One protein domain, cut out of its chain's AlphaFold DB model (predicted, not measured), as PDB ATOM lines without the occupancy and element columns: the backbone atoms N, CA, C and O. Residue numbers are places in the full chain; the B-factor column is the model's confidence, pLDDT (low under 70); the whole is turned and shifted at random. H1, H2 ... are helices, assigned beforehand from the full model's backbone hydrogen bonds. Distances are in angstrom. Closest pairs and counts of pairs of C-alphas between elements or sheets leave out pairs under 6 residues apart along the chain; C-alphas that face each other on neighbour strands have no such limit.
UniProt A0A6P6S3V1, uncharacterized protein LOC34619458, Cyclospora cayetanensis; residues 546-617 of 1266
ATOM      1  N   ARG A 546     141.877 164.067 113.107       72.62
ATOM      2  CA  ARG A 546     142.841 164.343 112.027       72.62
ATOM      3  C   ARG A 546     143.595 165.638 112.326       72.62
ATOM      4  O   ARG A 546     144.800 165.587 112.486       72.62
ATOM      5  N   VAL A 547     142.867 166.738 112.539       79.62
ATOM      6  CA  VAL A 547     143.450 168.067 112.822       79.62
ATOM      7  C   VAL A 547     144.309 168.065 114.093       79.62
ATOM      8  O   VAL A 547     145.402 168.613 114.090       79.62
ATOM      9  N   TYR A 548     143.859 167.417 115.174       81.56
ATOM     10  CA  TYR A 548     144.652 167.299 116.403       81.56
ATOM     11  C   TYR A 548     145.911 166.441 116.207       81.56
ATOM     12  O   TYR A 548     146.963 166.788 116.724       81.56
ATOM     13  N   LEU A 549     145.824 165.344 115.449       82.38
ATOM     14  CA  LEU A 549     146.972 164.478 115.165       82.38
ATOM     15  C   LEU A 549     147.997 165.180 114.258       82.38
ATOM     16  O   LEU A 549     149.186 165.120 114.533       82.38
ATOM     17  N   GLU A 550     147.524 165.911 113.249       81.06
ATOM     18  CA  GLU A 550     148.322 166.776 112.372       81.06
ATOM     19  C   GLU A 550     149.017 167.903 113.158       81.06
ATOM     20  O   GLU A 550     150.202 168.160 112.955       81.06
ATOM     21  N   ALA A 551     148.316 168.533 114.109       84.06
ATOM     22  CA  ALA A 551     148.896 169.534 115.005       84.06
ATOM     23  C   ALA A 551     149.959 168.931 115.940       84.06
ATOM     24  O   ALA A 551     151.042 169.493 116.060       84.06
ATOM     25  N   VAL A 552     149.695 167.766 116.544       86.94
ATOM     26  CA  VAL A 552     150.675 167.042 117.376       86.94
ATOM     27  C   VAL A 552     151.900 166.617 116.559       86.94
ATOM     28  O   VAL A 552     153.014 166.706 117.054       86.94
ATOM     29  N   MET A 553     151.733 166.219 115.296       84.56
ATOM     30  CA  MET A 553     152.855 165.860 114.417       84.56
ATOM     31  C   MET A 553     153.716 167.064 114.038       84.56
ATOM     32  O   MET A 553     154.936 166.960 114.071       84.56
ATOM     33  N   ARG A 554     153.107 168.228 113.774       84.62
ATOM     34  CA  ARG A 554     153.863 169.483 113.617       84.62
ATOM     35  C   ARG A 554     154.549 169.921 114.909       84.62
ATOM     36  O   ARG A 554     155.645 170.450 114.838       84.62
ATOM     37  N   MET A 555     153.935 169.686 116.067       87.00
ATOM     38  CA  MET A 555     154.527 169.988 117.375       87.00
ATOM     39  C   MET A 555     155.746 169.100 117.677       87.00
ATOM     40  O   MET A 555     156.731 169.596 118.206       87.00
ATOM     41  N   ILE A 556     155.713 167.817 117.294       87.88
ATOM     42  CA  ILE A 556     156.861 166.900 117.421       87.88
ATOM     43  C   ILE A 556     158.006 167.326 116.490       87.88
ATOM     44  O   ILE A 556     159.136 167.455 116.956       87.88
ATOM     45  N   ASP A 557     157.721 167.613 115.213       86.94
ATOM     46  CA  ASP A 557     158.723 168.153 114.278       86.94
ATOM     47  C   ASP A 557     159.305 169.489 114.779       86.94
ATOM     48  O   ASP A 557     160.500 169.734 114.638       86.94
ATOM     49  N   HIS A 558     158.476 170.353 115.377       89.00
ATOM     50  CA  HIS A 558     158.905 171.647 115.909       89.00
ATOM     51  C   HIS A 558     159.827 171.497 117.122       89.00
ATOM     52  O   HIS A 558     160.877 172.134 117.130       89.00
ATOM     53  N   GLN A 559     159.476 170.645 118.094       88.94
ATOM     54  CA  GLN A 559     160.322 170.368 119.259       88.94
ATOM     55  C   GLN A 559     161.668 169.789 118.817       88.94
ATOM     56  O   GLN A 559     162.709 170.304 119.202       88.94
ATOM     57  N   TYR A 560     161.660 168.797 117.916       87.44
ATOM     58  CA  TYR A 560     162.891 168.236 117.356       87.44
ATOM     59  C   TYR A 560     163.762 169.313 116.683       87.44
ATOM     60  O   TYR A 560     164.973 169.336 116.878       87.44
ATOM     61  N   LEU A 561     163.168 170.250 115.935       86.94
ATOM     62  CA  LEU A 561     163.903 171.353 115.302       86.94
ATOM     63  C   LEU A 561     164.390 172.435 116.282       86.94
ATOM     64  O   LEU A 561     165.304 173.180 115.925       86.94
ATOM     65  N   GLU A 562     163.810 172.549 117.477       88.69
ATOM     66  CA  GLU A 562     164.316 173.402 118.561       88.69
ATOM     67  C   GLU A 562     165.459 172.710 119.307       88.69
ATOM     68  O   GLU A 562     166.546 173.277 119.402       88.69
ATOM     69  N   ASP A 563     165.270 171.451 119.709       87.25
ATOM     70  CA  ASP A 563     166.291 170.624 120.358       87.25
ATOM     71  C   ASP A 563     167.542 170.497 119.462       87.25
ATOM     72  O   ASP A 563     168.672 170.668 119.925       87.25
ATOM     73  N   ARG A 564     167.361 170.304 118.145       85.31
ATOM     74  CA  ARG A 564     168.453 170.270 117.154       85.31
ATOM     75  C   ARG A 564     169.228 171.594 117.101       85.31
ATOM     76  O   ARG A 564     170.449 171.566 117.003       85.31
ATOM     77  N   LYS A 565     168.554 172.749 117.194       85.06
ATOM     78  CA  LYS A 565     169.214 174.073 117.258       85.06
ATOM     79  C   LYS A 565     169.926 174.305 118.591       85.06
ATOM     80  O   LYS A 565     170.955 174.977 118.611       85.06
ATOM     81  N   ALA A 566     169.391 173.776 119.691       85.00
ATOM     82  CA  ALA A 566     170.056 173.832 120.988       85.00
ATOM     83  C   ALA A 566     171.368 173.029 120.956       85.00
ATOM     84  O   ALA A 566     172.397 173.547 121.379       85.00
ATOM     85  N   LEU A 567     171.364 171.823 120.369       84.25
ATOM     86  CA  LEU A 567     172.581 171.029 120.155       84.25
ATOM     87  C   LEU A 567     173.561 171.697 119.178       84.25
ATOM     88  O   LEU A 567     174.754 171.707 119.448       84.25
ATOM     89  N   GLU A 568     173.088 172.298 118.084       81.81
ATOM     90  CA  GLU A 568     173.932 173.001 117.094       81.81
ATOM     91  C   GLU A 568     174.768 174.142 117.705       81.81
ATOM     92  O   GLU A 568     175.890 174.394 117.268       81.81
ATOM     93  N   ASN A 569     174.254 174.786 118.759       81.44
ATOM     94  CA  ASN A 569     174.957 175.826 119.517       81.44
ATOM     95  C   ASN A 569     175.655 175.303 120.790       81.44
ATOM     96  O   ASN A 569     176.348 176.064 121.464       81.44
ATOM     97  N   HIS A 570     175.484 174.027 121.144       84.69
ATOM     98  CA  HIS A 570     176.064 173.438 122.347       84.69
ATOM     99  C   HIS A 570     177.547 173.114 122.127       84.69
ATOM    100  O   HIS A 570     177.902 172.435 121.164       84.69
ATOM    101  N   TRP A 571     178.407 173.548 123.054       81.88
ATOM    102  CA  TRP A 571     179.872 173.448 122.958       81.88
ATOM    103  C   TRP A 571     180.379 172.056 122.537       81.88
ATOM    104  O   TRP A 571     181.244 171.963 121.676       81.88
ATOM    105  N   LEU A 572     179.780 170.983 123.070       81.31
ATOM    106  CA  LEU A 572     180.151 169.587 122.792       81.31
ATOM    107  C   LEU A 572     179.834 169.097 121.360       81.31
ATOM    108  O   LEU A 572     180.407 168.107 120.920       81.31
ATOM    109  N   PHE A 573     178.897 169.738 120.651       77.06
ATOM    110  CA  PHE A 573     178.405 169.280 119.337       77.06
ATOM    111  C   PHE A 573     178.647 170.286 118.203       77.06
ATOM    112  O   PHE A 573     178.486 169.942 117.028       77.06
ATOM    113  N   LYS A 574     179.043 171.517 118.541       73.12
ATOM    114  CA  LYS A 574     179.367 172.599 117.610       73.12
ATOM    115  C   LYS A 574     180.466 172.152 116.635       73.12
ATOM    116  O   LYS A 574     181.584 171.870 117.044       73.12
ATOM    117  N   GLY A 575     180.137 172.090 115.343       70.19
ATOM    118  CA  GLY A 575     181.059 171.634 114.292       70.19
ATOM    119  C   GLY A 575     181.127 170.114 114.075       70.19
ATOM    120  O   GLY A 575     182.000 169.664 113.343       70.19
ATOM    121  N   THR A 576     180.227 169.320 114.670       76.50
ATOM    122  CA  THR A 576     180.196 167.852 114.494       76.50
ATOM    123  C   THR A 576     179.071 167.383 113.563       76.50
ATOM    124  O   THR A 576     177.939 167.868 113.630       76.50
ATOM    125  N   ASP A 577     179.342 166.363 112.740       74.62
ATOM    126  CA  ASP A 577     178.371 165.806 111.780       74.62
ATOM    127  C   ASP A 577     177.171 165.092 112.424       74.62
ATOM    128  O   ASP A 577     176.198 164.779 111.733       74.62
ATOM    129  N   VAL A 578     177.193 164.858 113.743       75.12
ATOM    130  CA  VAL A 578     176.162 164.140 114.523       75.12
ATOM    131  C   VAL A 578     174.748 164.658 114.226       75.12
ATOM    132  O   VAL A 578     173.805 163.874 114.090       75.12
ATOM    133  N   LEU A 579     174.606 165.974 114.049       76.00
ATOM    134  CA  LEU A 579     173.353 166.647 113.696       76.00
ATOM    135  C   LEU A 579     172.819 166.232 112.312       76.00
ATOM    136  O   LEU A 579     171.609 166.118 112.126       76.00
ATOM    137  N   THR A 580     173.704 165.959 111.348       75.44
ATOM    138  CA  THR A 580     173.330 165.504 109.999       75.44
ATOM    139  C   THR A 580     172.924 164.028 109.986       75.44
ATOM    140  O   THR A 580     172.012 163.651 109.248       75.44
ATOM    141  N   HIS A 581     173.531 163.195 110.841       73.56
ATOM    142  CA  HIS A 581     173.122 161.800 111.031       73.56
ATOM    143  C   HIS A 581     171.768 161.704 111.751       73.56
ATOM    144  O   HIS A 581     170.916 160.913 111.339       73.56
ATOM    145  N   ALA A 582     171.523 162.544 112.763       75.06
ATOM    146  CA  ALA A 582     170.231 162.625 113.447       75.06
ATOM    147  C   ALA A 582     169.081 162.925 112.466       75.06
ATOM    148  O   ALA A 582     168.073 162.216 112.465       75.06
ATOM    149  N   ASP A 583     169.274 163.877 111.547       77.81
ATOM    150  CA  ASP A 583     168.291 164.227 110.509       77.81
ATOM    151  C   ASP A 583     168.032 163.104 109.480       77.81
ATOM    152  O   ASP A 583     166.983 163.110 108.830       77.81
ATOM    153  N   ARG A 584     168.929 162.109 109.350       73.12
ATOM    154  CA  ARG A 584     168.703 160.890 108.539       73.12
ATOM    155  C   ARG A 584     167.895 159.826 109.289       73.12
ATOM    156  O   ARG A 584     167.106 159.121 108.667       73.12
ATOM    157  N   VAL A 585     168.060 159.721 110.611       75.88
ATOM    158  CA  VAL A 585     167.273 158.817 111.479       75.88
ATOM    159  C   VAL A 585     165.884 159.403 111.797       75.88
ATOM    160  O   VAL A 585     164.945 158.652 112.041       75.88
ATOM    161  N   VAL A 586     165.761 160.734 111.754       78.00
ATOM    162  CA  VAL A 586     164.595 161.627 111.935       78.00
ATOM    163  C   VAL A 586     163.396 161.512 110.951       78.00
ATOM    164  O   VAL A 586     163.370 162.314 110.012       78.00
ATOM    165  N   PRO A 587     162.357 160.647 111.063       75.50
ATOM    166  CA  PRO A 587     161.200 160.733 110.158       75.50
ATOM    167  C   PRO A 587     160.415 162.046 110.332       75.50
ATOM    168  O   PRO A 587     159.627 162.169 111.262       75.50
ATOM    169  N   ARG A 588     160.533 162.992 109.388       70.88
ATOM    170  CA  ARG A 588     159.728 164.238 109.368       70.88
ATOM    171  C   ARG A 588     158.224 163.935 109.273       70.88
ATOM    172  O   ARG A 588     157.775 163.355 108.276       70.88
ATOM    173  N   LEU A 589     157.439 164.319 110.283       78.06
ATOM    174  CA  LEU A 589     156.026 163.956 110.455       78.06
ATOM    175  C   LEU A 589     155.044 165.034 109.963       78.06
ATOM    176  O   LEU A 589     153.948 164.700 109.509       78.06
ATOM    177  N   GLY A 590     155.411 166.317 110.017       65.50
ATOM    178  CA  GLY A 590     154.520 167.479 109.874       65.50
ATOM    179  C   GLY A 590     153.886 167.697 108.491       65.50
ATOM    180  O   GLY A 590     152.960 168.509 108.352       65.50
ATOM    181  N   TRP A 591     154.347 166.957 107.477       61.34
ATOM    182  CA  TRP A 591     153.788 166.931 106.116       61.34
ATOM    183  C   TRP A 591     152.922 165.692 105.815       61.34
ATOM    184  O   TRP A 591     152.318 165.616 104.742       61.34
ATOM    185  N   ARG A 592     152.837 164.715 106.731       68.12
ATOM    186  CA  ARG A 592     152.174 163.422 106.480       68.12
ATOM    187  C   ARG A 592     150.654 163.543 106.607       68.12
ATOM    188  O   ARG A 592     150.124 164.116 107.557       68.12
ATOM    189  N   LYS A 593     149.935 162.999 105.623       61.88
ATOM    190  CA  LYS A 593     148.466 163.039 105.557       61.88
ATOM    191  C   LYS A 593     147.882 161.746 106.123       61.88
ATOM    192  O   LYS A 593     148.371 160.657 105.851       61.88
ATOM    193  N   VAL A 594     146.800 161.875 106.890       66.06
ATOM    194  CA  VAL A 594     146.036 160.726 107.398       66.06
ATOM    195  C   VAL A 594     145.108 160.219 106.295       66.06
ATOM    196  O   VAL A 594     144.279 160.983 105.788       66.06
ATOM    197  N   ASP A 595     145.168 158.934 105.968       64.62
ATOM    198  CA  ASP A 595     144.365 158.339 104.898       64.62
ATOM    199  C   ASP A 595     142.861 158.375 105.168       64.62
ATOM    200  O   ASP A 595     142.415 158.555 106.305       64.62
ATOM    201  N   ARG A 596     142.032 158.149 104.137       56.41
ATOM    202  CA  ARG A 596     140.561 158.039 104.294       56.41
ATOM    203  C   ARG A 596     140.163 156.991 105.346       56.41
ATOM    204  O   ARG A 596     139.222 157.238 106.101       56.41
ATOM    205  N   LEU A 597     140.923 155.896 105.430       57.38
ATOM    206  CA  LEU A 597     140.762 154.788 106.382       57.38
ATOM    207  C   LEU A 597     141.256 155.110 107.809       57.38
ATOM    208  O   LEU A 597     140.848 154.450 108.757       57.38
ATOM    209  N   GLY A 598     142.075 156.153 107.987       59.84
ATOM    210  CA  GLY A 598     142.637 156.540 109.288       59.84
ATOM    211  C   GLY A 598     144.063 156.048 109.556       59.84
ATOM    212  O   GLY A 598     144.604 156.392 110.607       59.84
ATOM    213  N   ASN A 599     144.662 155.308 108.618       64.50
ATOM    214  CA  ASN A 599     146.088 154.980 108.623       64.50
ATOM    215  C   ASN A 599     146.939 156.245 108.424       64.50
ATOM    216  O   ASN A 599     146.446 157.282 107.967       64.50
ATOM    217  N   LEU A 600     148.219 156.145 108.770       67.19
ATOM    218  CA  LEU A 600     149.204 157.198 108.570       67.19
ATOM    219  C   LEU A 600     150.303 156.653 107.658       67.19
ATOM    220  O   LEU A 600     150.944 155.669 108.020       67.19
ATOM    221  N   ASP A 601     150.510 157.279 106.500       63.66
ATOM    222  CA  ASP A 601     151.640 156.949 105.628       63.66
ATOM    223  C   ASP A 601     152.928 157.482 106.267       63.66
ATOM    224  O   ASP A 601     153.268 158.666 106.171       63.66
ATOM    225  N   ILE A 602     153.596 156.603 107.014       66.75
ATOM    226  CA  ILE A 602     154.883 156.852 107.647       66.75
ATOM    227  C   ILE A 602     155.939 156.130 106.814       66.75
ATOM    228  O   ILE A 602     156.268 154.975 107.073       66.75
ATOM    229  N   LYS A 603     156.524 156.837 105.842       61.38
ATOM    230  CA  LYS A 603     157.812 156.434 105.269       61.38
ATOM    231  C   LYS A 603     158.866 156.483 106.374       61.38
ATOM    232  O   LYS A 603     159.298 157.572 106.771       61.38
ATOM    233  N   ASN A 604     159.207 155.327 106.925       63.56
ATOM    234  CA  ASN A 604     160.346 155.191 107.824       63.56
ATOM    235  C   ASN A 604     161.632 155.423 107.006       63.56
ATOM    236  O   ASN A 604     161.704 154.918 105.883       63.56
ATOM    237  N   PRO A 605     162.619 156.183 107.512       66.50
ATOM    238  CA  PRO A 605     163.947 156.202 106.914       66.50
ATOM    239  C   PRO A 605     164.588 154.816 107.022       66.50
ATOM    240  O   PRO A 605     164.229 154.026 107.903       66.50
ATOM    241  N   ASP A 606     165.527 154.522 106.127       66.81
ATOM    242  CA  ASP A 606     166.210 153.233 106.124       66.81
ATOM    243  C   ASP A 606     167.320 153.229 107.184       66.81
ATOM    244  O   ASP A 606     168.353 153.892 107.053       66.81
ATOM    245  N   ILE A 607     167.045 152.550 108.297       67.19
ATOM    246  CA  ILE A 607     167.798 152.685 109.551       67.19
ATOM    247  C   ILE A 607     169.247 152.204 109.374       67.19
ATOM    248  O   ILE A 607     170.174 152.815 109.905       67.19
ATOM    249  N   THR A 608     169.457 151.151 108.585       62.97
ATOM    250  CA  THR A 608     170.783 150.603 108.272       62.97
ATOM    251  C   THR A 608     171.630 151.557 107.438       62.97
ATOM    252  O   THR A 608     172.805 151.721 107.757       62.97
ATOM    253  N   GLN A 609     171.063 152.272 106.459       63.91
ATOM    254  CA  GLN A 609     171.804 153.296 105.702       63.91
ATOM    255  C   GLN A 609     172.297 154.434 106.609       63.91
ATOM    256  O   GLN A 609     173.431 154.892 106.474       63.91
ATOM    257  N   ALA A 610     171.477 154.864 107.575       60.28
ATOM    258  CA  ALA A 610     171.867 155.906 108.525       60.28
ATOM    259  C   ALA A 610     172.999 155.459 109.474       60.28
ATOM    260  O   ALA A 610     173.884 156.262 109.780       60.28
ATOM    261  N   PHE A 611     173.006 154.187 109.901       62.84
ATOM    262  CA  PHE A 611     174.074 153.623 110.737       62.84
ATOM    263  C   PHE A 611     175.349 153.256 109.965       62.84
ATOM    264  O   PHE A 611     176.428 153.370 110.539       62.84
ATOM    265  N   MET A 612     175.270 152.873 108.684       60.56
ATOM    266  CA  MET A 612     176.455 152.600 107.852       60.56
ATOM    267  C   MET A 612     177.367 153.833 107.779       60.56
ATOM    268  O   MET A 612     178.540 153.748 108.134       60.56
ATOM    269  N   CYS A 613     176.807 155.007 107.462       55.00
ATOM    270  CA  CYS A 613     177.569 156.263 107.446       55.00
ATOM    271  C   CYS A 613     178.134 156.656 108.825       55.00
ATOM    272  O   CYS A 613     179.086 157.425 108.894       55.00
ATOM    273  N   LEU A 614     177.554 156.163 109.927       57.22
ATOM    274  CA  LEU A 614     178.056 156.414 111.283       57.22
ATOM    275  C   LEU A 614     179.258 155.515 111.637       57.22
ATOM    276  O   LEU A 614     179.979 155.808 112.583       57.22
ATOM    277  N   HIS A 615     179.486 154.426 110.893       54.84
ATOM    278  CA  HIS A 615     180.650 153.558 111.085       54.84
ATOM    279  C   HIS A 615     181.918 154.131 110.425       54.84
ATOM    280  O   HIS A 615     183.015 153.926 110.944       54.84
ATOM    281  N   GLU A 616     181.759 154.865 109.319       51.62
ATOM    282  CA  GLU A 616     182.843 155.564 108.612       51.62
ATOM    283  C   GLU A 616     183.239 156.887 109.296       51.62
ATOM    284  O   GLU A 616     184.385 157.323 109.184       51.62
ATOM    285  N   ALA A 617     182.325 157.498 110.061       52.88
ATOM    286  CA  ALA A 617     182.590 158.665 110.905       52.88
ATOM    287  C   ALA A 617     183.458 158.283 112.125       52.88
ATOM    288  O   ALA A 617     182.961 157.997 113.217       52.88
TER     289      ALA A 617
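This is residues 546 to 617 of the 1266 residues of the protein "uncharacterized protein LOC34619458" of Cyclospora cayetanensis (UniProt A0A6P6S3V1). This is a flat, loose layout in which the path doubles back on itself: one long helix, H1, makes one long edge, the short helix H2 folds back beside its last turns, and the short helix H3 makes the opposite edge, with H2 between H1 and H3. From H2 a long loop, residues 586 to 606, reaches out toward the end where H1 begins, folds back near Leu 597 and returns to H3. The printed part has 72 residues with three named helices, in the order H1, H2, H3, and no named strand; the class is all helix. The whole is loose, with a radius of gyration of the C-alphas of 14.8 A, and spans 43 by 26 by 10 A.

Start with H1, residues 546 to 568, and go on to H2, residues 578 to 585. They form a helical hairpin at a shallow tilt of 23 degrees, opposite ways. They only just touch, with 3 pairs of C-alphas within 8 A, and H1 does so with residues 564 to 568 alone; look at Arg 564 and Leu 579, whose C-alphas, the closest, are 7.0 A apart. Next comes H3, residues 607 to 616, which forms a second helical hairpin with H2 at a shallow tilt of 25 degrees, opposite ways. H2 and H3 touch, and their closest C-alphas, those of Arg 584 and Ala 610, are 5.9 A apart. H1 and H3 are apart. In H2 every O i to N i+4 pair is within hydrogen-bond range; in H1 18 of 19 are, and in H3 3 of 6.

Find C-alpha 546 at (142.841, 164.343, 112.027); from there H1 runs 32.7 A to C-alpha 568 at (173.932, 173.001, 117.094). H2 runs 10.8 A from C-alpha 578 to C-alpha 585. H3 runs 15.3 A and ends with C-alpha 616 at (182.843, 155.564, 108.612).

The two C-alphas farthest apart, those of Trp 571 and Leu 597, are 46.4 A apart. The printed part has no cut. The link from H1 to H2 is short, with 9 residues, and the link from H2 to H3 is long, with 21. The mean pLDDT of the printed part is 73.4, and residues 590 to 617 are under 70, a stretch of low confidence that takes in H3.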